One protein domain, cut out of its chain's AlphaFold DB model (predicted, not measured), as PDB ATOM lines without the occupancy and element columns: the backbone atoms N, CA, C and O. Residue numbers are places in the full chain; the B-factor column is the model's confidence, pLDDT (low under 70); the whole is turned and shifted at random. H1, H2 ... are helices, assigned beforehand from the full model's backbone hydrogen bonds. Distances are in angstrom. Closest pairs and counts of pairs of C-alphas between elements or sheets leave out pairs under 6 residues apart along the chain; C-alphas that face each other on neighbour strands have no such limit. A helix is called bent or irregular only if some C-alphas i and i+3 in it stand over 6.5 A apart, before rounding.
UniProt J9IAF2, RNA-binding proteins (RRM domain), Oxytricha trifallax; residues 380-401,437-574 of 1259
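What this domain is: This is residues 380 to 401 and 437 to 574 of the 1259 residues of the protein "RNA-binding proteins (RRM domain)" of Oxytricha trifallax (UniProt J9IAF2). The longest helix, H6, bent into two arms, stands at one end of a row H6, H4, H2, beside a second row H7, H5, H3, and H1 lies across the far end, over H2 and H3. Within this two-row stack H4, H5, H6b and H7 form an up-and-down bundle, each running against the one before it in the chain. The printed part has 160 residues with seven named helices, H1 to H7 in chain order, and no named strand: all helix. It is compact, with a radius of gyration of the C-alphas of 16.0 A and spans of 43 by 42 by 25 A.

Where its parts are: H6, residues 523 to 546, was assigned as one helix by its hydrogen bonds but is bent: C-alphas 530 and 533 are 6.8 A apart. Its arms are H6a, residues 523 to 530, and H6b, residues 533 to 546, 19.0 A long. H7, residues 550 to 569, is 28.4 A long and ends at C-alpha 569 (2.359, -8.178, 10.028). H5 is residues 496 to 512, 24.3 A. H4, residues 469 to 488, 27.9 A, is irregular: C-alphas 470 and 473 are 8.2 A apart. H3 is residues 455 to 467 and H2 residues 438 to 449. H1, residues 380 to 401, 31.6 A, begins at C-alpha 380 (-1.632, -36.669, 16.142) and has a kink of 33 degrees near residue 391.

How they stand to each other: H6a and H6b stand at a steep tilt of 52 degrees. H6b and H7 form a helical hairpin at 18 degrees, closest at the C-alphas of Trp 543 and Gln 553, 5.0 A. H6b touches H4 the same way at 21 degrees, closest at the C-alphas of Ile 484 and Val 535, 6.2 A. H4 and H5 form a helical hairpin at 22 degrees, with C-alphas Ile 483 and Ile 499 closest, 6.1 A. H5 and H7 only just touch, with 3 pairs of C-alphas within 8 A, the closest those of Ser 507 and Leu 563, 7.6 A. H3 touches H5 at a steep 47 degrees, C-alphas Ile 458 and Leu 505 closest, 5.4 A. H2 touches H4 at a steep 44 degrees, C-alphas Glu 445 and Leu 478 closest, 6.7 A. H1 is about perpendicular, at 85 degrees, to H3, which it touches with residues 380 to 385 alone, C-alphas Ala 381 and Met 464 closest, 4.5 A. H1 and H7 are apart. Every O i to N i+4 pair is within hydrogen-bond range in H2, H3, H5, H6a and H6b; H1 has 15 of 18, H4 13 of 16, H7 15 of 16.

The domain as a whole: The C-alphas farthest apart, Gln 401 and Asp 569, are 50.5 A apart. Residues 402 to 436 are not printed, and C-alphas 401 and 437 are 23.0 A apart across the cut. Of the links printed whole, none is long. Mean pLDDT of the printed part is 82.2; 30 residues are under 70, among them residues 380 to 401.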
ATOM      1  N   PRO A 380      -1.508 -36.673  17.594       48.69
ATOM      2  CA  PRO A 380      -1.632 -36.669  16.142       48.69
ATOM      3  C   PRO A 380      -0.270 -36.726  15.420       48.69
ATOM      4  O   PRO A 380      -0.187 -37.354  14.370       48.69
ATOM      5  N   ALA A 381       0.809 -36.202  16.022       45.50
ATOM      6  CA  ALA A 381       2.190 -36.396  15.566       45.50
ATOM      7  C   ALA A 381       2.661 -37.866  15.554       45.50
ATOM      8  O   ALA A 381       3.245 -38.292  14.563       45.50
ATOM      9  N   GLN A 382       2.354 -38.662  16.581       49.66
ATOM     10  CA  GLN A 382       2.646 -40.100  16.658       49.66
ATOM     11  C   GLN A 382       1.753 -40.920  15.725       49.66
ATOM     12  O   GLN A 382       2.237 -41.835  15.064       49.66
ATOM     13  N   ALA A 383       0.472 -40.563  15.580       55.69
ATOM     14  CA  ALA A 383      -0.397 -41.177  14.572       55.69
ATOM     15  C   ALA A 383       0.149 -40.939  13.151       55.69
ATOM     16  O   ALA A 383       0.112 -41.822  12.289       55.69
ATOM     17  N   ILE A 384       0.718 -39.752  12.913       59.03
ATOM     18  CA  ILE A 384       1.455 -39.431  11.689       59.03
ATOM     19  C   ILE A 384       2.783 -40.205  11.644       59.03
ATOM     20  O   ILE A 384       3.072 -40.785  10.604       59.03
ATOM     21  N   LYS A 385       3.550 -40.300  12.737       53.41
ATOM     22  CA  LYS A 385       4.801 -41.077  12.834       53.41
ATOM     23  C   LYS A 385       4.580 -42.533  12.443       53.41
ATOM     24  O   LYS A 385       5.296 -43.031  11.586       53.41
ATOM     25  N   GLU A 386       3.558 -43.192  12.984       61.78
ATOM     26  CA  GLU A 386       3.178 -44.556  12.610       61.78
ATOM     27  C   GLU A 386       2.772 -44.672  11.141       61.78
ATOM     28  O   GLU A 386       3.223 -45.577  10.441       61.78
ATOM     29  N   LYS A 387       1.908 -43.768  10.665       68.69
ATOM     30  CA  LYS A 387       1.447 -43.720   9.270       68.69
ATOM     31  C   LYS A 387       2.624 -43.562   8.304       68.69
ATOM     32  O   LYS A 387       2.658 -44.244   7.282       68.69
ATOM     33  N   MET A 388       3.591 -42.707   8.639       61.41
ATOM     34  CA  MET A 388       4.813 -42.528   7.860       61.41
ATOM     35  C   MET A 388       5.751 -43.724   8.018       61.41
ATOM     36  O   MET A 388       6.241 -44.199   7.010       61.41
ATOM     37  N   LEU A 389       5.930 -44.299   9.212       63.00
ATOM     38  CA  LEU A 389       6.742 -45.504   9.434       63.00
ATOM     39  C   LEU A 389       6.206 -46.718   8.656       63.00
ATOM     40  O   LEU A 389       6.976 -47.506   8.114       63.00
ATOM     41  N   LYS A 390       4.881 -46.855   8.543       67.25
ATOM     42  CA  LYS A 390       4.225 -47.863   7.694       67.25
ATOM     43  C   LYS A 390       4.508 -47.616   6.201       67.25
ATOM     44  O   LYS A 390       4.640 -48.575   5.452       67.25
ATOM     45  N   GLN A 391       4.689 -46.362   5.775       60.50
ATOM     46  CA  GLN A 391       5.104 -46.008   4.408       60.50
ATOM     47  C   GLN A 391       6.624 -46.152   4.184       60.50
ATOM     48  O   GLN A 391       7.035 -46.666   3.146       60.50
ATOM     49  N   THR A 392       7.470 -45.769   5.148       53.41
ATOM     50  CA  THR A 392       8.931 -45.875   5.035       53.41
ATOM     51  C   THR A 392       9.433 -47.302   5.193       53.41
ATOM     52  O   THR A 392      10.453 -47.618   4.599       53.41
ATOM     53  N   LYS A 393       8.722 -48.206   5.883       61.44
ATOM     54  CA  LYS A 393       9.076 -49.640   5.926       61.44
ATOM     55  C   LYS A 393       9.099 -50.293   4.538       61.44
ATOM     56  O   LYS A 393       9.978 -51.107   4.281       61.44
ATOM     57  N   HIS A 394       8.210 -49.892   3.626       57.25
ATOM     58  CA  HIS A 394       8.253 -50.350   2.230       57.25
ATOM     59  C   HIS A 394       9.439 -49.772   1.439       57.25
ATOM     60  O   HIS A 394       9.914 -50.418   0.514       57.25
ATOM     61  N   LEU A 395       9.934 -48.584   1.807       48.75
ATOM     62  CA  LEU A 395      11.137 -47.988   1.215       48.75
ATOM     63  C   LEU A 395      12.420 -48.583   1.811       48.75
ATOM     64  O   LEU A 395      13.309 -48.938   1.052       48.75
ATOM     65  N   LYS A 396      12.493 -48.770   3.136       47.50
ATOM     66  CA  LYS A 396      13.596 -49.467   3.813       47.50
ATOM     67  C   LYS A 396      13.781 -50.873   3.259       47.50
ATOM     68  O   LYS A 396      14.839 -51.145   2.719       47.50
ATOM     69  N   SER A 397      12.720 -51.682   3.227       55.94
ATOM     70  CA  SER A 397      12.776 -53.031   2.649       55.94
ATOM     71  C   SER A 397      13.162 -53.052   1.164       55.94
ATOM     72  O   SER A 397      13.600 -54.096   0.697       55.94
ATOM     73  N   ALA A 398      12.983 -51.959   0.414       48.38
ATOM     74  CA  ALA A 398      13.426 -51.858  -0.976       48.38
ATOM     75  C   ALA A 398      14.883 -51.371  -1.097       48.38
ATOM     76  O   ALA A 398      15.582 -51.788  -2.009       48.38
ATOM     77  N   ILE A 399      15.350 -50.520  -0.179       43.38
ATOM     78  CA  ILE A 399      16.739 -50.039  -0.112       43.38
ATOM     79  C   ILE A 399      17.657 -51.139   0.433       43.38
ATOM     80  O   ILE A 399      18.682 -51.410  -0.171       43.38
ATOM     81  N   GLU A 400      17.242 -51.843   1.486       47.78
ATOM     82  CA  GLU A 400      17.928 -53.011   2.064       47.78
ATOM     83  C   GLU A 400      18.083 -54.145   1.020       47.78
ATOM     84  O   GLU A 400      19.066 -54.878   1.029       47.78
ATOM     85  N   GLN A 401      17.161 -54.245   0.050       51.25
ATOM     86  CA  GLN A 401      17.248 -55.156  -1.109       51.25
ATOM     87  C   GLN A 401      18.117 -54.637  -2.271       51.25
ATOM     88  O   GLN A 401      18.348 -55.376  -3.226       51.25
ATOM     89  N   GLY A 437      17.215 -38.856  16.603       75.94
ATOM     90  CA  GLY A 437      17.579 -40.256  16.367       75.94
ATOM     91  C   GLY A 437      17.432 -40.640  14.889       75.94
ATOM     92  O   GLY A 437      16.519 -40.166  14.213       75.94
ATOM     93  N   GLU A 438      18.310 -41.509  14.381       74.06
ATOM     94  CA  GLU A 438      18.419 -41.836  12.946       74.06
ATOM     95  C   GLU A 438      17.111 -42.369  12.324       74.06
ATOM     96  O   GLU A 438      16.756 -42.017  11.197       74.06
ATOM     97  N   SER A 439      16.342 -43.157  13.080       71.75
ATOM     98  CA  SER A 439      15.017 -43.654  12.684       71.75
ATOM     99  C   SER A 439      14.005 -42.526  12.450       71.75
ATOM    100  O   SER A 439      13.300 -42.519  11.438       71.75
ATOM    101  N   ASP A 440      13.955 -41.557  13.361       73.69
ATOM    102  CA  ASP A 440      13.026 -40.427  13.315       73.69
ATOM    103  C   ASP A 440      13.480 -39.376  12.299       73.69
ATOM    104  O   ASP A 440      12.655 -38.827  11.566       73.69
ATOM    105  N   ARG A 441      14.799 -39.179  12.167       82.88
ATOM    106  CA  ARG A 441      15.418 -38.391  11.098       82.88
ATOM    107  C   ARG A 441      14.983 -38.891   9.720       82.88
ATOM    108  O   ARG A 441      14.465 -38.091   8.944       82.88
ATOM    109  N   LEU A 442      15.089 -40.194   9.438       80.62
ATOM    110  CA  LEU A 442      14.685 -40.763   8.144       80.62
ATOM    111  C   LEU A 442      13.173 -40.615   7.876       80.62
ATOM    112  O   LEU A 442      12.766 -40.360   6.738       80.62
ATOM    113  N   ILE A 443      12.325 -40.742   8.906       78.44
ATOM    114  CA  ILE A 443      10.876 -40.488   8.797       78.44
ATOM    115  C   ILE A 443      10.617 -39.026   8.403       78.44
ATOM    116  O   ILE A 443       9.839 -38.766   7.482       78.44
ATOM    117  N   ILE A 444      11.284 -38.081   9.070       83.62
ATOM    118  CA  ILE A 444      11.151 -36.638   8.831       83.62
ATOM    119  C   ILE A 444      11.690 -36.262   7.442       83.62
ATOM    120  O   ILE A 444      10.995 -35.583   6.688       83.62
ATOM    121  N   GLU A 445      12.867 -36.750   7.049       88.31
ATOM    122  CA  GLU A 445      13.450 -36.541   5.716       88.31
ATOM    123  C   GLU A 445      12.535 -37.086   4.607       88.31
ATOM    124  O   GLU A 445      12.212 -36.362   3.660       88.31
ATOM    125  N   THR A 446      12.024 -38.316   4.755       85.75
ATOM    126  CA  THR A 446      11.106 -38.919   3.771       85.75
ATOM    127  C   THR A 446       9.784 -38.152   3.682       85.75
ATOM    128  O   THR A 446       9.244 -37.968   2.586       85.75
ATOM    129  N   PHE A 447       9.266 -37.658   4.810       88.75
ATOM    130  CA  PHE A 447       8.073 -36.815   4.837       88.75
ATOM    131  C   PHE A 447       8.307 -35.469   4.131       88.75
ATOM    132  O   PHE A 447       7.505 -35.069   3.281       88.75
ATOM    133  N   ILE A 448       9.421 -34.793   4.429       92.25
ATOM    134  CA  ILE A 448       9.804 -33.509   3.822       92.25
ATOM    135  C   ILE A 448      10.026 -33.663   2.313       92.25
ATOM    136  O   ILE A 448       9.613 -32.790   1.548       92.25
ATOM    137  N   ALA A 449      10.626 -34.765   1.857       88.62
ATOM    138  CA  ALA A 449      10.799 -35.049   0.433       88.62
ATOM    139  C   ALA A 449       9.452 -35.176  -0.308       88.62
ATOM    140  O   ALA A 449       9.304 -34.657  -1.414       88.62
ATOM    141  N   ASN A 450       8.453 -35.806   0.320       87.75
ATOM    142  CA  ASN A 450       7.170 -36.166  -0.300       87.75
ATOM    143  C   ASN A 450       6.002 -35.202   0.013       87.75
ATOM    144  O   ASN A 450       4.842 -35.503  -0.305       87.75
ATOM    145  N   ILE A 451       6.269 -34.045   0.628       90.94
ATOM    146  CA  ILE A 451       5.231 -33.084   1.026       90.94
ATOM    147  C   ILE A 451       4.552 -32.421  -0.188       90.94
ATOM    148  O   ILE A 451       5.186 -31.773  -1.025       90.94
ATOM    149  N   LYS A 452       3.220 -32.545  -0.274       88.88
ATOM    150  CA  LYS A 452       2.393 -31.908  -1.314       88.88
ATOM    151  C   LYS A 452       1.804 -30.604  -0.782       88.88
ATOM    152  O   LYS A 452       1.537 -30.468   0.409       88.88
ATOM    153  N   SER A 453       1.489 -29.669  -1.681       88.38
ATOM    154  CA  SER A 453       0.927 -28.343  -1.369       88.38
ATOM    155  C   SER A 453      -0.545 -28.359  -0.904       88.38
ATOM    156  O   SER A 453      -1.354 -27.540  -1.345       88.38
ATOM    157  N   THR A 454      -0.927 -29.314  -0.052       90.50
ATOM    158  CA  THR A 454      -2.270 -29.441   0.529       90.50
ATOM    159  C   THR A 454      -2.258 -28.964   1.979       90.50
ATOM    160  O   THR A 454      -1.329 -29.274   2.724       90.50
ATOM    161  N   LYS A 455      -3.317 -28.264   2.415       84.50
ATOM    162  CA  LYS A 455      -3.455 -27.834   3.820       84.50
ATOM    163  C   LYS A 455      -3.316 -29.005   4.801       84.50
ATOM    164  O   LYS A 455      -2.708 -28.841   5.850       84.50
ATOM    165  N   ARG A 456      -3.845 -30.184   4.441       83.94
ATOM    166  CA  ARG A 456      -3.765 -31.390   5.273       83.94
ATOM    167  C   ARG A 456      -2.321 -31.827   5.500       83.94
ATOM    168  O   ARG A 456      -1.947 -31.972   6.649       83.94
ATOM    169  N   GLN A 457      -1.502 -31.992   4.457       84.25
ATOM    170  CA  GLN A 457      -0.111 -32.421   4.666       84.25
ATOM    171  C   GLN A 457       0.765 -31.343   5.309       84.25
ATOM    172  O   GLN A 457       1.628 -31.688   6.104       84.25
ATOM    173  N   ILE A 458       0.523 -30.055   5.047       89.56
ATOM    174  CA  ILE A 458       1.234 -28.978   5.758       89.56
ATOM    175  C   ILE A 458       0.897 -29.023   7.264       89.56
ATOM    176  O   ILE A 458       1.795 -28.924   8.095       89.56
ATOM    177  N   CYS A 459      -0.363 -29.297   7.625       83.94
ATOM    178  CA  CYS A 459      -0.783 -29.518   9.014       83.94
ATOM    179  C   CYS A 459      -0.264 -30.847   9.609       83.94
ATOM    180  O   CYS A 459       0.139 -30.888  10.765       83.94
ATOM    181  N   GLU A 460      -0.194 -31.936   8.836       79.19
ATOM    182  CA  GLU A 460       0.418 -33.186   9.315       79.19
ATOM    183  C   GLU A 460       1.923 -32.975   9.615       79.19
ATOM    184  O   GLU A 460       2.414 -33.374  10.670       79.19
ATOM    185  N   GLY A 461       2.638 -32.237   8.759       84.75
ATOM    186  CA  GLY A 461       4.021 -31.819   9.017       84.75
ATOM    187  C   GLY A 461       4.163 -30.861  10.201       84.75
ATOM    188  O   GLY A 461       5.174 -30.895  10.899       84.75
ATOM    189  N   MET A 462       3.143 -30.033  10.456       92.19
ATOM    190  CA  MET A 462       3.115 -29.129  11.603       92.19
ATOM    191  C   MET A 462       3.178 -29.876  12.917       92.19
ATOM    192  O   MET A 462       4.041 -29.619  13.752       92.19
ATOM    193  N   ILE A 463       2.244 -30.804  13.094       80.06
ATOM    194  CA  ILE A 463       2.064 -31.458  14.381       80.06
ATOM    195  C   ILE A 463       3.282 -32.354  14.663       80.06
ATOM    196  O   ILE A 463       3.781 -32.353  15.784       80.06
ATOM    197  N   MET A 464       3.856 -32.977  13.622       83.12
ATOM    198  CA  MET A 464       5.165 -33.640  13.684       83.12
ATOM    199  C   MET A 464       6.275 -32.692  14.183       83.12
ATOM    200  O   MET A 464       6.918 -32.989  15.185       83.12
ATOM    201  N   ALA A 465       6.480 -31.529  13.554       88.38
ATOM    202  CA  ALA A 465       7.518 -30.579  13.977       88.38
ATOM    203  C   ALA A 465       7.308 -30.040  15.410       88.38
ATOM    204  O   ALA A 465       8.278 -29.730  16.103       88.38
ATOM    205  N   MET A 466       6.059 -29.934  15.868       83.56
ATOM    206  CA  MET A 466       5.726 -29.525  17.237       83.56
ATOM    207  C   MET A 466       6.004 -30.607  18.290       83.56
ATOM    208  O   MET A 466       6.345 -30.254  19.416       83.56
ATOM    209  N   GLU A 467       5.908 -31.899  17.958       78.81
ATOM    210  CA  GLU A 467       6.304 -32.982  18.876       78.81
ATOM    211  C   GLU A 467       7.825 -33.000  19.092       78.81
ATOM    212  O   GLU A 467       8.295 -32.960  20.227       78.81
ATOM    213  N   TYR A 468       8.605 -32.925  18.012       83.06
ATOM    214  CA  TYR A 468      10.074 -32.866  18.062       83.06
ATOM    215  C   TYR A 468      10.618 -31.441  18.292       83.06
ATOM    216  O   TYR A 468      11.712 -31.096  17.843       83.06
ATOM    217  N   ALA A 469       9.879 -30.583  19.003       83.88
ATOM    218  CA  ALA A 469      10.279 -29.197  19.270       83.88
ATOM    219  C   ALA A 469      11.596 -29.067  20.067       83.88
ATOM    220  O   ALA A 469      12.257 -28.031  19.999       83.88
ATOM    221  N   GLN A 470      12.011 -30.117  20.782       80.38
ATOM    222  CA  GLN A 470      13.320 -30.186  21.446       80.38
ATOM    223  C   GLN A 470      14.474 -30.329  20.433       80.38
ATOM    224  O   GLN A 470      15.552 -29.776  20.642       80.38
ATOM    225  N   ASN A 471      14.222 -30.974  19.290       87.81
ATOM    226  CA  ASN A 471      15.167 -31.170  18.189       87.81
ATOM    227  C   ASN A 471      15.036 -30.081  17.099       87.81
ATOM    228  O   ASN A 471      15.407 -30.291  15.942       87.81
ATOM    229  N   ALA A 472      14.504 -28.901  17.447       89.25
ATOM    230  CA  ALA A 472      14.178 -27.830  16.498       89.25
ATOM    231  C   ALA A 472      15.353 -27.380  15.605       89.25
ATOM    232  O   ALA A 472      15.124 -26.923  14.484       89.25
ATOM    233  N   ARG A 473      16.600 -27.523  16.081       89.69
ATOM    234  CA  ARG A 473      17.830 -27.264  15.311       89.69
ATOM    235  C   ARG A 473      17.913 -28.167  14.082       89.69
ATOM    236  O   ARG A 473      18.006 -27.656  12.969       89.69
ATOM    237  N   ASP A 474      17.814 -29.478  14.286       90.19
ATOM    238  CA  ASP A 474      17.915 -30.466  13.214       90.19
ATOM    239  C   ASP A 474      16.716 -30.358  12.266       90.19
ATOM    240  O   ASP A 474      16.892 -30.342  11.057       90.19
ATOM    241  N   ILE A 475      15.493 -30.167  12.773       93.00
ATOM    242  CA  ILE A 475      14.308 -30.022  11.905       93.00
ATOM    243  C   ILE A 475      14.371 -28.748  11.050       93.00
ATOM    244  O   ILE A 475      13.988 -28.779   9.876       93.00
ATOM    245  N   ALA A 476      14.894 -27.641  11.586       95.44
ATOM    246  CA  ALA A 476      15.153 -26.445  10.791       95.44
ATOM    247  C   ALA A 476      16.249 -26.681   9.734       95.44
ATOM    248  O   ALA A 476      16.136 -26.182   8.613       95.44
ATOM    249  N   GLU A 477      17.281 -27.460  10.060       93.88
ATOM    250  CA  GLU A 477      18.348 -27.864   9.138       93.88
ATOM    251  C   GLU A 477      17.799 -28.734   7.997       93.88
ATOM    252  O   GLU A 477      17.900 -28.341   6.837       93.88
ATOM    253  N   LEU A 478      17.097 -29.827   8.310       94.50
ATOM    254  CA  LEU A 478      16.470 -30.726   7.337       94.50
ATOM    255  C   LEU A 478      15.499 -29.986   6.407       94.50
ATOM    256  O   LEU A 478      15.571 -30.145   5.189       94.50
ATOM    257  N   LEU A 479      14.620 -29.131   6.947       96.44
ATOM    258  CA  LEU A 479      13.667 -28.362   6.138       96.44
ATOM    259  C   LEU A 479      14.350 -27.353   5.210       96.44
ATOM    260  O   LEU A 479      13.919 -27.194   4.068       96.44
ATOM    261  N   THR A 480      15.386 -26.654   5.680       96.31
ATOM    262  CA  THR A 480      16.051 -25.616   4.876       96.31
ATOM    263  C   THR A 480      17.018 -26.213   3.855       96.31
ATOM    264  O   THR A 480      16.964 -25.817   2.689       96.31
ATOM    265  N   SER A 481      17.790 -27.237   4.225       94.06
ATOM    266  CA  SER A 481      18.611 -28.025   3.298       94.06
ATOM    267  C   SER A 481      17.754 -28.697   2.225       94.06
ATOM    268  O   SER A 481      18.030 -28.535   1.041       94.06
ATOM    269  N   ALA A 482      16.631 -29.335   2.581       94.19
ATOM    270  CA  ALA A 482      15.735 -29.953   1.597       94.19
ATOM    271  C   ALA A 482      14.994 -28.949   0.687       94.19
ATOM    272  O   ALA A 482      14.381 -29.374  -0.296       94.19
ATOM    273  N   ILE A 483      15.018 -27.642   0.982       94.38
ATOM    274  CA  ILE A 483      14.618 -26.588   0.033       94.38
ATOM    275  C   ILE A 483      15.806 -26.193  -0.852       94.38
ATOM    276  O   ILE A 483      15.640 -26.073  -2.064       94.38
ATOM    277  N   ILE A 484      16.993 -25.995  -0.270       93.25
ATOM    278  CA  ILE A 484      18.198 -25.567  -0.994       93.25
ATOM    279  C   ILE A 484      18.632 -26.636  -2.005       93.25
ATOM    280  O   ILE A 484      18.720 -26.319  -3.188       93.25
ATOM    281  N   SER A 485      18.780 -27.901  -1.599       91.56
ATOM    282  CA  SER A 485      19.160 -29.001  -2.497       91.56
ATOM    283  C   SER A 485      18.160 -29.182  -3.641       91.56
ATOM    284  O   SER A 485      18.566 -29.234  -4.796       91.56
ATOM    285  N   GLN A 486      16.849 -29.146  -3.360       89.69
ATOM    286  CA  GLN A 486      15.809 -29.233  -4.399       89.69
ATOM    287  C   GLN A 486      15.845 -28.041  -5.374       89.69
ATOM    288  O   GLN A 486      15.455 -28.175  -6.531       89.69
ATOM    289  N   ILE A 487      16.295 -26.864  -4.926       89.38
ATOM    290  CA  ILE A 487      16.511 -25.697  -5.790       89.38
ATOM    291  C   ILE A 487      17.808 -25.830  -6.597       89.38
ATOM    292  O   ILE A 487      17.871 -25.340  -7.726       89.38
ATOM    293  N   GLU A 488      18.843 -26.465  -6.052       86.50
ATOM    294  CA  GLU A 488      20.178 -26.527  -6.652       86.50
ATOM    295  C   GLU A 488      20.377 -27.749  -7.570       86.50
ATOM    296  O   GLU A 488      21.076 -27.600  -8.571       86.50
ATOM    297  N   GLU A 489      19.614 -28.837  -7.397       84.06
ATOM    298  CA  GLU A 489      19.510 -29.993  -8.313       84.06
ATOM    299  C   GLU A 489      19.374 -29.583  -9.796       84.06
ATOM    300  O   GLU A 489      18.480 -28.826 -10.189       84.06
ATOM    301  N   THR A 490      20.275 -30.083 -10.644       64.88
ATOM    302  CA  THR A 490      20.408 -29.677 -12.059       64.88
ATOM    303  C   THR A 490      19.591 -30.537 -13.033       64.88
ATOM    304  O   THR A 490      19.489 -30.193 -14.206       64.88
ATOM    305  N   SER A 491      19.037 -31.666 -12.578       56.59
ATOM    306  CA  SER A 491      18.701 -32.822 -13.430       56.59
ATOM    307  C   SER A 491      17.214 -33.208 -13.506       56.59
ATOM    308  O   SER A 491      16.892 -34.231 -14.108       56.59
ATOM    309  N   LYS A 492      16.289 -32.429 -12.921       57.94
ATOM    310  CA  LYS A 492      14.847 -32.759 -12.864       57.94
ATOM    311  C   LYS A 492      13.945 -31.569 -13.199       57.94
ATOM    312  O   LYS A 492      14.314 -30.416 -12.979       57.94
ATOM    313  N   GLU A 493      12.724 -31.857 -13.662       68.19
ATOM    314  CA  GLU A 493      11.648 -30.859 -13.707       68.19
ATOM    315  C   GLU A 493      11.308 -30.414 -12.275       68.19
ATOM    316  O   GLU A 493      11.038 -31.227 -11.390       68.19
ATOM    317  N   LEU A 494      11.378 -29.108 -12.031       79.62
ATOM    318  CA  LEU A 494      11.503 -28.576 -10.681       79.62
ATOM    319  C   LEU A 494      10.130 -28.230 -10.083       79.62
ATOM    320  O   LEU A 494       9.544 -27.197 -10.420       79.62
ATOM    321  N   ASP A 495       9.606 -29.071  -9.180       85.25
ATOM    322  CA  ASP A 495       8.286 -28.827  -8.582       85.25
ATOM    323  C   ASP A 495       8.281 -27.662  -7.579       85.25
ATOM    324  O   ASP A 495       8.453 -27.801  -6.364       85.25
ATOM    325  N   ILE A 496       7.957 -26.488  -8.116       87.19
ATOM    326  CA  ILE A 496       7.693 -25.253  -7.377       87.19
ATOM    327  C   ILE A 496       6.607 -25.456  -6.295       87.19
ATOM    328  O   ILE A 496       6.634 -24.758  -5.280       87.19
ATOM    329  N   LYS A 497       5.652 -26.389  -6.454       88.69
ATOM    330  CA  LYS A 497       4.587 -26.614  -5.456       88.69
ATOM    331  C   LYS A 497       5.125 -27.290  -4.196       88.69
ATOM    332  O   LYS A 497       4.787 -26.830  -3.109       88.69
ATOM    333  N   SER A 498       5.961 -28.319  -4.329       90.38
ATOM    334  CA  SER A 498       6.690 -28.962  -3.226       90.38
ATOM    335  C   SER A 498       7.589 -27.959  -2.492       90.38
ATOM    336  O   SER A 498       7.487 -27.829  -1.270       90.38
ATOM    337  N   ILE A 499       8.360 -27.144  -3.226       91.38
ATOM    338  CA  ILE A 499       9.196 -26.077  -2.642       91.38
ATOM    339  C   ILE A 499       8.349 -25.119  -1.789       91.38
ATOM    340  O   ILE A 499       8.675 -24.859  -0.629       91.38
ATOM    341  N   PHE A 500       7.217 -24.632  -2.310       92.81
ATOM    342  CA  PHE A 500       6.327 -23.774  -1.523       92.81
ATOM    343  C   PHE A 500       5.584 -24.512  -0.402       92.81
ATOM    344  O   PHE A 500       5.288 -23.882   0.606       92.81
ATOM    345  N   ALA A 501       5.330 -25.819  -0.509       94.38
ATOM    346  CA  ALA A 501       4.764 -26.610   0.584       94.38
ATOM    347  C   ALA A 501       5.726 -26.688   1.783       94.38
ATOM    348  O   ALA A 501       5.299 -26.439   2.910       94.38
ATOM    349  N   LYS A 502       7.026 -26.919   1.540       95.88
ATOM    350  CA  LYS A 502       8.084 -26.856   2.568       95.88
ATOM    351  C   LYS A 502       8.166 -25.466   3.213       95.88
ATOM    352  O   LYS A 502       8.224 -25.346   4.431       95.88
ATOM    353  N   ILE A 503       8.090 -24.402   2.411       95.12
ATOM    354  CA  ILE A 503       8.123 -23.011   2.900       95.12
ATOM    355  C   ILE A 503       6.864 -22.647   3.709       95.12
ATOM    356  O   ILE A 503       6.962 -21.936   4.709       95.12
ATOM    357  N   PHE A 504       5.680 -23.128   3.315       95.56
ATOM    358  CA  PHE A 504       4.452 -22.934   4.093       95.56
ATOM    359  C   PHE A 504       4.467 -23.742   5.395       95.56
ATOM    360  O   PHE A 504       4.029 -23.218   6.412       95.56
ATOM    361  N   LEU A 505       5.066 -24.939   5.410       96.81
ATOM    362  CA  LEU A 505       5.340 -25.660   6.653       96.81
ATOM    363  C   LEU A 505       6.226 -24.822   7.592       96.81
ATOM    364  O   LEU A 505       5.819 -24.582   8.722       96.81
ATOM    365  N   ILE A 506       7.353 -24.264   7.125       96.94
ATOM    366  CA  ILE A 506       8.179 -23.341   7.937       96.94
ATOM    367  C   ILE A 506       7.356 -22.144   8.450       96.94
ATOM    368  O   ILE A 506       7.465 -21.775   9.618       96.94
ATOM    369  N   SER A 507       6.498 -21.556   7.609       95.44
ATOM    370  CA  SER A 507       5.613 -20.448   8.004       95.44
ATOM    371  C   SER A 507       4.700 -20.808   9.169       95.44
ATOM    372  O   SER A 507       4.570 -20.037  10.122       95.44
ATOM    373  N   ASP A 508       4.065 -21.973   9.089       94.81
ATOM    374  CA  ASP A 508       3.153 -22.427  10.123       94.81
ATOM    375  C   ASP A 508       3.954 -22.859  11.375       94.81
ATOM    376  O   ASP A 508       3.443 -22.705  12.486       94.81
ATOM    377  N   ILE A 509       5.220 -23.314  11.248       95.00
ATOM    378  CA  ILE A 509       6.074 -23.664  12.412       95.00
ATOM    379  C   ILE A 509       6.363 -22.385  13.182       95.00
ATOM    380  O   ILE A 509       6.180 -22.323  14.393       95.00
ATOM    381  N   LEU A 510       6.755 -21.332  12.469       94.38
ATOM    382  CA  LEU A 510       7.023 -20.028  13.055       94.38
ATOM    383  C   LEU A 510       5.779 -19.402  13.696       94.38
ATOM    384  O   LEU A 510       5.908 -18.750  14.731       94.38
ATOM    385  N   HIS A 511       4.584 -19.643  13.153       89.50
ATOM    386  CA  HIS A 511       3.337 -19.218  13.788       89.50
ATOM    387  C   HIS A 511       3.065 -19.969  15.106       89.50
ATOM    388  O   HIS A 511       2.811 -19.332  16.128       89.50
ATOM    389  N   ASN A 512       3.190 -21.301  15.114       88.44
ATOM    390  CA  ASN A 512       2.910 -22.133  16.293       88.44
ATOM    391  C   ASN A 512       4.048 -22.144  17.335       88.44
ATOM    392  O   ASN A 512       3.789 -22.406  18.508       88.44
ATOM    393  N   SER A 513       5.275 -21.758  16.954       90.38
ATOM    394  CA  SER A 513       6.475 -21.648  17.814       90.38
ATOM    395  C   SER A 513       6.280 -20.838  19.099       90.38
ATOM    396  O   SER A 513       7.078 -20.921  20.026       90.38
ATOM    397  N   SER A 514       5.250 -19.992  19.123       81.88
ATOM    398  CA  SER A 514       4.961 -19.045  20.201       81.88
ATOM    399  C   SER A 514       3.889 -19.555  21.170       81.88
ATOM    400  O   SER A 514       3.498 -18.820  22.071       81.88
ATOM    401  N   ASN A 515       3.408 -20.793  21.000       76.50
ATOM    402  CA  ASN A 515       2.515 -21.439  21.954       76.50
ATOM    403  C   ASN A 515       3.295 -21.813  23.236       76.50
ATOM    404  O   ASN A 515       4.161 -22.688  23.173       76.50
ATOM    405  N   PRO A 516       2.984 -21.222  24.409       67.75
ATOM    406  CA  PRO A 516       3.703 -21.502  25.654       67.75
ATOM    407  C   PRO A 516       3.491 -22.927  26.191       67.75
ATOM    408  O   PRO A 516       4.199 -23.333  27.108       67.75
ATOM    409  N   GLN A 517       2.539 -23.691  25.645       69.19
ATOM    410  CA  GLN A 517       2.290 -25.083  26.035       69.19
ATOM    411  C   GLN A 517       3.343 -26.064  25.494       69.19
ATOM    412  O   GLN A 517       3.446 -27.176  26.004       69.19
ATOM    413  N   ILE A 518       4.109 -25.683  24.465       72.31
ATOM    414  CA  ILE A 518       5.051 -26.578  23.784       72.31
ATOM    415  C   ILE A 518       6.476 -26.172  24.167       72.31
ATOM    416  O   ILE A 518       7.015 -25.171  23.684       72.31
ATOM    417  N   SER A 519       7.092 -26.951  25.059       65.00
ATOM    418  CA  SER A 519       8.472 -26.708  25.493       65.00
ATOM    419  C   SER A 519       9.435 -26.702  24.300       65.00
ATOM    420  O   SER A 519       9.243 -27.421  23.324       65.00
ATOM    421  N   ALA A 520      10.462 -25.855  24.375       76.88
ATOM    422  CA  ALA A 520      11.446 -25.594  23.321       76.88
ATOM    423  C   ALA A 520      10.915 -25.094  21.953       76.88
ATOM    424  O   ALA A 520      11.736 -24.653  21.153       76.88
ATOM    425  N   ALA A 521       9.605 -25.030  21.676       84.06
ATOM    426  CA  ALA A 521       9.086 -24.639  20.351       84.06
ATOM    427  C   ALA A 521       9.507 -23.229  19.893       84.06
ATOM    428  O   ALA A 521       9.691 -22.994  18.697       84.06
ATOM    429  N   TRP A 522       9.751 -22.307  20.830       85.94
ATOM    430  CA  TRP A 522      10.282 -20.968  20.545       85.94
ATOM    431  C   TRP A 522      11.656 -21.003  19.851       85.94
ATOM    432  O   TRP A 522      11.982 -20.096  19.080       85.94
ATOM    433  N   THR A 523      12.437 -22.068  20.070       89.38
ATOM    434  CA  THR A 523      13.767 -22.295  19.478       89.38
ATOM    435  C   THR A 523      13.703 -22.276  17.952       89.38
ATOM    436  O   THR A 523      14.613 -21.746  17.317       89.38
ATOM    437  N   TYR A 524      12.595 -22.735  17.351       94.69
ATOM    438  CA  TYR A 524      12.394 -22.678  15.901       94.69
ATOM    439  C   TYR A 524      12.565 -21.272  15.320       94.69
ATOM    440  O   TYR A 524      13.132 -21.152  14.235       94.69
ATOM    441  N   ARG A 525      12.143 -20.204  16.020       92.81
ATOM    442  CA  ARG A 525      12.357 -18.832  15.525       92.81
ATOM    443  C   ARG A 525      13.847 -18.576  15.298       92.81
ATOM    444  O   ARG A 525      14.223 -18.218  14.185       92.81
ATOM    445  N   ARG A 526      14.683 -18.851  16.307       90.94
ATOM    446  CA  ARG A 526      16.146 -18.680  16.265       90.94
ATOM    447  C   ARG A 526      16.798 -19.539  15.179       90.94
ATOM    448  O   ARG A 526      17.614 -19.040  14.410       90.94
ATOM    449  N   GLU A 527      16.437 -20.820  15.113       93.25
ATOM    450  CA  GLU A 527      17.075 -21.783  14.206       93.25
ATOM    451  C   GLU A 527      16.717 -21.542  12.735       93.25
ATOM    452  O   GLU A 527      17.571 -21.717  11.860       93.25
ATOM    453  N   PHE A 528      15.493 -21.080  12.449       95.69
ATOM    454  CA  PHE A 528      15.123 -20.640  11.108       95.69
ATOM    455  C   PHE A 528      15.716 -19.275  10.749       95.69
ATOM    456  O   PHE A 528      16.117 -19.110   9.604       95.69
ATOM    457  N   GLU A 529      15.844 -18.319  11.676       92.81
ATOM    458  CA  GLU A 529      16.373 -16.974  11.371       92.81
ATOM    459  C   GLU A 529      17.776 -17.037  10.755       92.81
ATOM    460  O   GLU A 529      18.055 -16.409   9.732       92.81
ATOM    461  N   GLN A 530      18.631 -17.887  11.333       89.81
ATOM    462  CA  GLN A 530      20.007 -18.111  10.886       89.81
ATOM    463  C   GLN A 530      20.092 -18.770   9.497       89.81
ATOM    464  O   GLN A 530      21.050 -18.531   8.763       89.81
ATOM    465  N   ARG A 531      19.098 -19.589   9.122       93.56
ATOM    466  CA  ARG A 531      19.105 -20.419   7.900       93.56
ATOM    467  C   ARG A 531      18.278 -19.821   6.750       93.56
ATOM    468  O   ARG A 531      18.627 -19.983   5.580       93.56
ATOM    469  N   LEU A 532      17.209 -19.084   7.058       95.12
ATOM    470  CA  LEU A 532      16.254 -18.527   6.091       95.12
ATOM    471  C   LEU A 532      16.889 -17.551   5.100       95.12
ATOM    472  O   LEU A 532      16.481 -17.524   3.941       95.12
ATOM    473  N   SER A 533      17.911 -16.799   5.509       92.81
ATOM    474  CA  SER A 533      18.657 -15.911   4.609       92.81
ATOM    475  C   SER A 533      19.186 -16.665   3.383       92.81
ATOM    476  O   SER A 533      19.007 -16.204   2.255       92.81
ATOM    477  N   ASN A 534      19.753 -17.858   3.582       91.56
ATOM    478  CA  ASN A 534      20.283 -18.693   2.501       91.56
ATOM    479  C   ASN A 534      19.151 -19.284   1.647       91.56
ATOM    480  O   ASN A 534      19.246 -19.293   0.421       91.56
ATOM    481  N   VAL A 535      18.031 -19.676   2.269       94.12
ATOM    482  CA  VAL A 535      16.816 -20.105   1.549       94.12
ATOM    483  C   VAL A 535      16.284 -18.989   0.644       94.12
ATOM    484  O   VAL A 535      15.906 -19.260  -0.494       94.12
ATOM    485  N   PHE A 536      16.289 -17.728   1.089       93.06
ATOM    486  CA  PHE A 536      15.872 -16.599   0.256       93.06
ATOM    487  C   PHE A 536      16.875 -16.249  -0.851       93.06
ATOM    488  O   PHE A 536      16.435 -15.826  -1.923       93.06
ATOM    489  N   ASP A 537      18.180 -16.479  -0.661       90.06
ATOM    490  CA  ASP A 537      19.173 -16.360  -1.741       90.06
ATOM    491  C   ASP A 537      18.973 -17.460  -2.797       90.06
ATOM    492  O   ASP A 537      18.871 -17.166  -3.987       90.06
ATOM    493  N   SER A 538      18.784 -18.720  -2.389       90.31
ATOM    494  CA  SER A 538      18.492 -19.819  -3.322       90.31
ATOM    495  C   SER A 538      17.128 -19.660  -4.007       90.31
ATOM    496  O   SER A 538      17.029 -19.858  -5.217       90.31
ATOM    497  N   LEU A 539      16.093 -19.163  -3.321       90.38
ATOM    498  CA  LEU A 539      14.843 -18.743  -3.973       90.38
ATOM    499  C   LEU A 539      15.073 -17.624  -5.001       90.38
ATOM    500  O   LEU A 539      14.403 -17.604  -6.034       90.38
ATOM    501  N   ASN A 540      16.017 -16.711  -4.756       88.31
ATOM    502  CA  ASN A 540      16.400 -15.674  -5.710       88.31
ATOM    503  C   ASN A 540      17.119 -16.262  -6.938       88.31
ATOM    504  O   ASN A 540      16.771 -15.894  -8.060       88.31
ATOM    505  N   LYS A 541      18.033 -17.231  -6.754       85.94
ATOM    506  CA  LYS A 541      18.620 -18.029  -7.853       85.94
ATOM    507  C   LYS A 541      17.511 -18.709  -8.672       85.94
ATOM    508  O   LYS A 541      17.471 -18.568  -9.894       85.94
ATOM    509  N   LEU A 542      16.564 -19.374  -7.999       86.06
ATOM    510  CA  LEU A 542      15.440 -20.093  -8.609       86.06
ATOM    511  C   LEU A 542      14.625 -19.210  -9.563       86.06
ATOM    512  O   LEU A 542      14.519 -19.522 -10.749       86.06
ATOM    513  N   TRP A 543      14.029 -18.118  -9.063       84.12
ATOM    514  CA  TRP A 543      13.072 -17.343  -9.866       84.12
ATOM    515  C   TRP A 543      13.733 -16.498 -10.962       84.12
ATOM    516  O   TRP A 543      13.028 -16.023 -11.852       84.12
ATOM    517  N   ARG A 544      15.059 -16.323 -10.918       80.06
ATOM    518  CA  ARG A 544      15.831 -15.549 -11.902       80.06
ATOM    519  C   ARG A 544      16.512 -16.407 -12.961       80.06
ATOM    520  O   ARG A 544      16.494 -16.021 -14.124       80.06
ATOM    521  N   VAL A 545      17.109 -17.530 -12.557       80.25
ATOM    522  CA  VAL A 545      17.982 -18.355 -13.408       80.25
ATOM    523  C   VAL A 545      17.268 -19.620 -13.882       80.25
ATOM    524  O   VAL A 545      17.211 -19.861 -15.082       80.25
ATOM    525  N   LYS A 546      16.696 -20.417 -12.967       79.69
ATOM    526  CA  LYS A 546      16.127 -21.738 -13.310       79.69
ATOM    527  C   LYS A 546      14.698 -21.698 -13.866       79.69
ATOM    528  O   LYS A 546      14.292 -22.625 -14.555       79.69
ATOM    529  N   ILE A 547      13.917 -20.651 -13.587       82.31
ATOM    530  CA  ILE A 547      12.549 -20.514 -14.117       82.31
ATOM    531  C   ILE A 547      12.548 -19.606 -15.352       82.31
ATOM    532  O   ILE A 547      12.536 -18.384 -15.221       82.31
ATOM    533  N   GLU A 548      12.448 -20.180 -16.551       75.31
ATOM    534  CA  GLU A 548      12.311 -19.417 -17.808       75.31
ATOM    535  C   GLU A 548      10.951 -18.696 -17.929       75.31
ATOM    536  O   GLU A 548      10.822 -17.597 -18.483       75.31
ATOM    537  N   GLY A 549       9.893 -19.323 -17.405       77.19
ATOM    538  CA  GLY A 549       8.515 -18.870 -17.567       77.19
ATOM    539  C   GLY A 549       8.210 -17.581 -16.801       77.19
ATOM    540  O   GLY A 549       7.868 -17.627 -15.622       77.19
ATOM    541  N   LYS A 550       8.218 -16.425 -17.482       74.88
ATOM    542  CA  LYS A 550       7.965 -15.077 -16.904       74.88
ATOM    543  C   LYS A 550       6.665 -14.917 -16.090       74.88
ATOM    544  O   LYS A 550       6.538 -13.956 -15.330       74.88
ATOM    545  N   LEU A 551       5.687 -15.816 -16.242       69.81
ATOM    546  CA  LEU A 551       4.507 -15.891 -15.367       69.81
ATOM    547  C   LEU A 551       4.837 -16.599 -14.044       69.81
ATOM    548  O   LEU A 551       4.602 -16.028 -12.982       69.81
ATOM    549  N   SER A 552       5.456 -17.779 -14.109       77.00
ATOM    550  CA  SER A 552       5.949 -18.541 -12.958       77.00
ATOM    551  C   SER A 552       6.969 -17.743 -12.137       77.00
ATOM    552  O   SER A 552       6.824 -17.657 -10.921       77.00
ATOM    553  N   GLN A 553       7.911 -17.043 -12.785       80.38
ATOM    554  CA  GLN A 553       8.842 -16.099 -12.141       80.38
ATOM    555  C   GLN A 553       8.106 -15.078 -11.251       80.38
ATOM    556  O   GLN A 553       8.410 -14.906 -10.069       80.38
ATOM    557  N   LYS A 554       7.083 -14.415 -11.815       78.31
ATOM    558  CA  LYS A 554       6.246 -13.442 -11.096       78.31
ATOM    559  C   LYS A 554       5.422 -14.094  -9.991       78.31
ATOM    560  O   LYS A 554       5.188 -13.449  -8.972       78.31
ATOM    561  N   GLN A 555       4.972 -15.332 -10.182       82.81
ATOM    562  CA  GLN A 555       4.199 -16.070  -9.190       82.81
ATOM    563  C   GLN A 555       5.055 -16.444  -7.972       82.81
ATOM    564  O   GLN A 555       4.658 -16.097  -6.861       82.81
ATOM    565  N   VAL A 556       6.246 -17.023  -8.172       85.56
ATOM    566  CA  VAL A 556       7.215 -17.312  -7.095       85.56
ATOM    567  C   VAL A 556       7.530 -16.037  -6.316       85.56
ATOM    568  O   VAL A 556       7.288 -15.974  -5.111       85.56
ATOM    569  N   LYS A 557       7.933 -14.962  -7.011       85.31
ATOM    570  CA  LYS A 557       8.207 -13.665  -6.375       85.31
ATOM    571  C   LYS A 557       6.990 -13.118  -5.619       85.31
ATOM    572  O   LYS A 557       7.148 -12.620  -4.511       85.31
ATOM    573  N   LYS A 558       5.769 -13.235  -6.156       86.50
ATOM    574  CA  LYS A 558       4.532 -12.802  -5.474       86.50
ATOM    575  C   LYS A 558       4.219 -13.642  -4.230       86.50
ATOM    576  O   LYS A 558       3.738 -13.079  -3.249       86.50
ATOM    577  N   GLN A 559       4.475 -14.951  -4.250       88.38
ATOM    578  CA  GLN A 559       4.223 -15.843  -3.115       88.38
ATOM    579  C   GLN A 559       5.230 -15.606  -1.982       88.38
ATOM    580  O   GLN A 559       4.797 -15.317  -0.866       88.38
ATOM    581  N   SER A 560       6.538 -15.585  -2.266       92.06
ATOM    582  CA  SER A 560       7.565 -15.263  -1.259       92.06
ATOM    583  C   SER A 560       7.377 -13.858  -0.677       92.06
ATOM    584  O   SER A 560       7.499 -13.655   0.526       92.06
ATOM    585  N   MET A 561       6.981 -12.883  -1.503       90.69
ATOM    586  CA  MET A 561       6.678 -11.537  -1.016       90.69
ATOM    587  C   MET A 561       5.420 -11.455  -0.141       90.69
ATOM    588  O   MET A 561       5.361 -10.617   0.759       90.69
ATOM    589  N   ARG A 562       4.408 -12.300  -0.382       92.44
ATOM    590  CA  ARG A 562       3.222 -12.387   0.485       92.44
ATOM    591  C   ARG A 562       3.579 -12.995   1.840       92.44
ATOM    592  O   ARG A 562       3.102 -12.500   2.854       92.44
ATOM    593  N   LEU A 563       4.431 -14.019   1.844       93.62
ATOM    594  CA  LEU A 563       4.940 -14.668   3.051       93.62
ATOM    595  C   LEU A 563       5.695 -13.681   3.952       93.62
ATOM    596  O   LEU A 563       5.325 -13.502   5.107       93.62
ATOM    597  N   LEU A 564       6.676 -12.963   3.394       94.06
ATOM    598  CA  LEU A 564       7.442 -11.945   4.123       94.06
ATOM    599  C   LEU A 564       6.557 -10.814   4.674       94.06
ATOM    600  O   LEU A 564       6.860 -10.265   5.732       94.06
ATOM    601  N   LYS A 565       5.440 -10.481   4.004       91.81
ATOM    602  CA  LYS A 565       4.448  -9.556   4.572       91.81
ATOM    603  C   LYS A 565       3.746 -10.169   5.789       91.81
ATOM    604  O   LYS A 565       3.718  -9.517   6.818       91.81
ATOM    605  N   ILE A 566       3.253 -11.407   5.702       91.50
ATOM    606  CA  ILE A 566       2.578 -12.091   6.826       91.50
ATOM    607  C   ILE A 566       3.507 -12.192   8.045       91.50
ATOM    608  O   ILE A 566       3.089 -11.899   9.160       91.50
ATOM    609  N   TRP A 567       4.781 -12.537   7.847       93.75
ATOM    610  CA  TRP A 567       5.758 -12.624   8.940       93.75
ATOM    611  C   TRP A 567       6.070 -11.268   9.588       93.75
ATOM    612  O   TRP A 567       6.342 -11.222  10.786       93.75
ATOM    613  N   ARG A 568       5.986 -10.167   8.826       92.56
ATOM    614  CA  ARG A 568       6.086  -8.798   9.353       92.56
ATOM    615  C   ARG A 568       4.820  -8.387  10.094       92.56
ATOM    616  O   ARG A 568       4.917  -7.930  11.223       92.56
ATOM    617  N   ASP A 569       3.660  -8.552   9.464       90.19
ATOM    618  CA  ASP A 569       2.359  -8.178  10.028       90.19
ATOM    619  C   ASP A 569       2.108  -8.900  11.372       90.19
ATOM    620  O   ASP A 569       1.551  -8.314  12.294       90.19
ATOM    621  N   ASN A 570       2.585 -10.147  11.499       87.25
ATOM    622  CA  ASN A 570       2.481 -10.975  12.705       87.25
ATOM    623  C   ASN A 570       3.669 -10.830  13.687       87.25
ATOM    624  O   ASN A 570       3.738 -11.591  14.652       87.25
ATOM    625  N   ASN A 571       4.630  -9.924  13.447       90.62
ATOM    626  CA  ASN A 571       5.846  -9.743  14.263       90.62
ATOM    627  C   ASN A 571       6.591 -11.065  14.584       90.62
ATOM    628  O   ASN A 571       6.972 -11.351  15.726       90.62
ATOM    629  N   ILE A 572       6.793 -11.908  13.566       89.81
ATOM    630  CA  ILE A 572       7.546 -13.166  13.704       89.81
ATOM    631  C   ILE A 572       9.053 -12.890  13.829       89.81
ATOM    632  O   ILE A 572       9.730 -13.529  14.635       89.81
ATOM    633  N   TYR A 573       9.548 -11.898  13.085       93.12
ATOM    634  CA  TYR A 573      10.942 -11.453  13.078       93.12
ATOM    635  C   TYR A 573      11.038  -9.928  13.082       93.12
ATOM    636  O   TYR A 573      10.090  -9.239  12.694       93.12
ATOM    637  N   GLU A 574      12.197  -9.399  13.485       90.38
ATOM    638  CA  GLU A 574      12.450  -7.959  13.471       90.38
ATOM    639  C   GLU A 574      12.337  -7.393  12.043       90.38
ATOM    640  O   GLU A 574      12.764  -8.011  11.060       90.38
TER     641      GLU A 574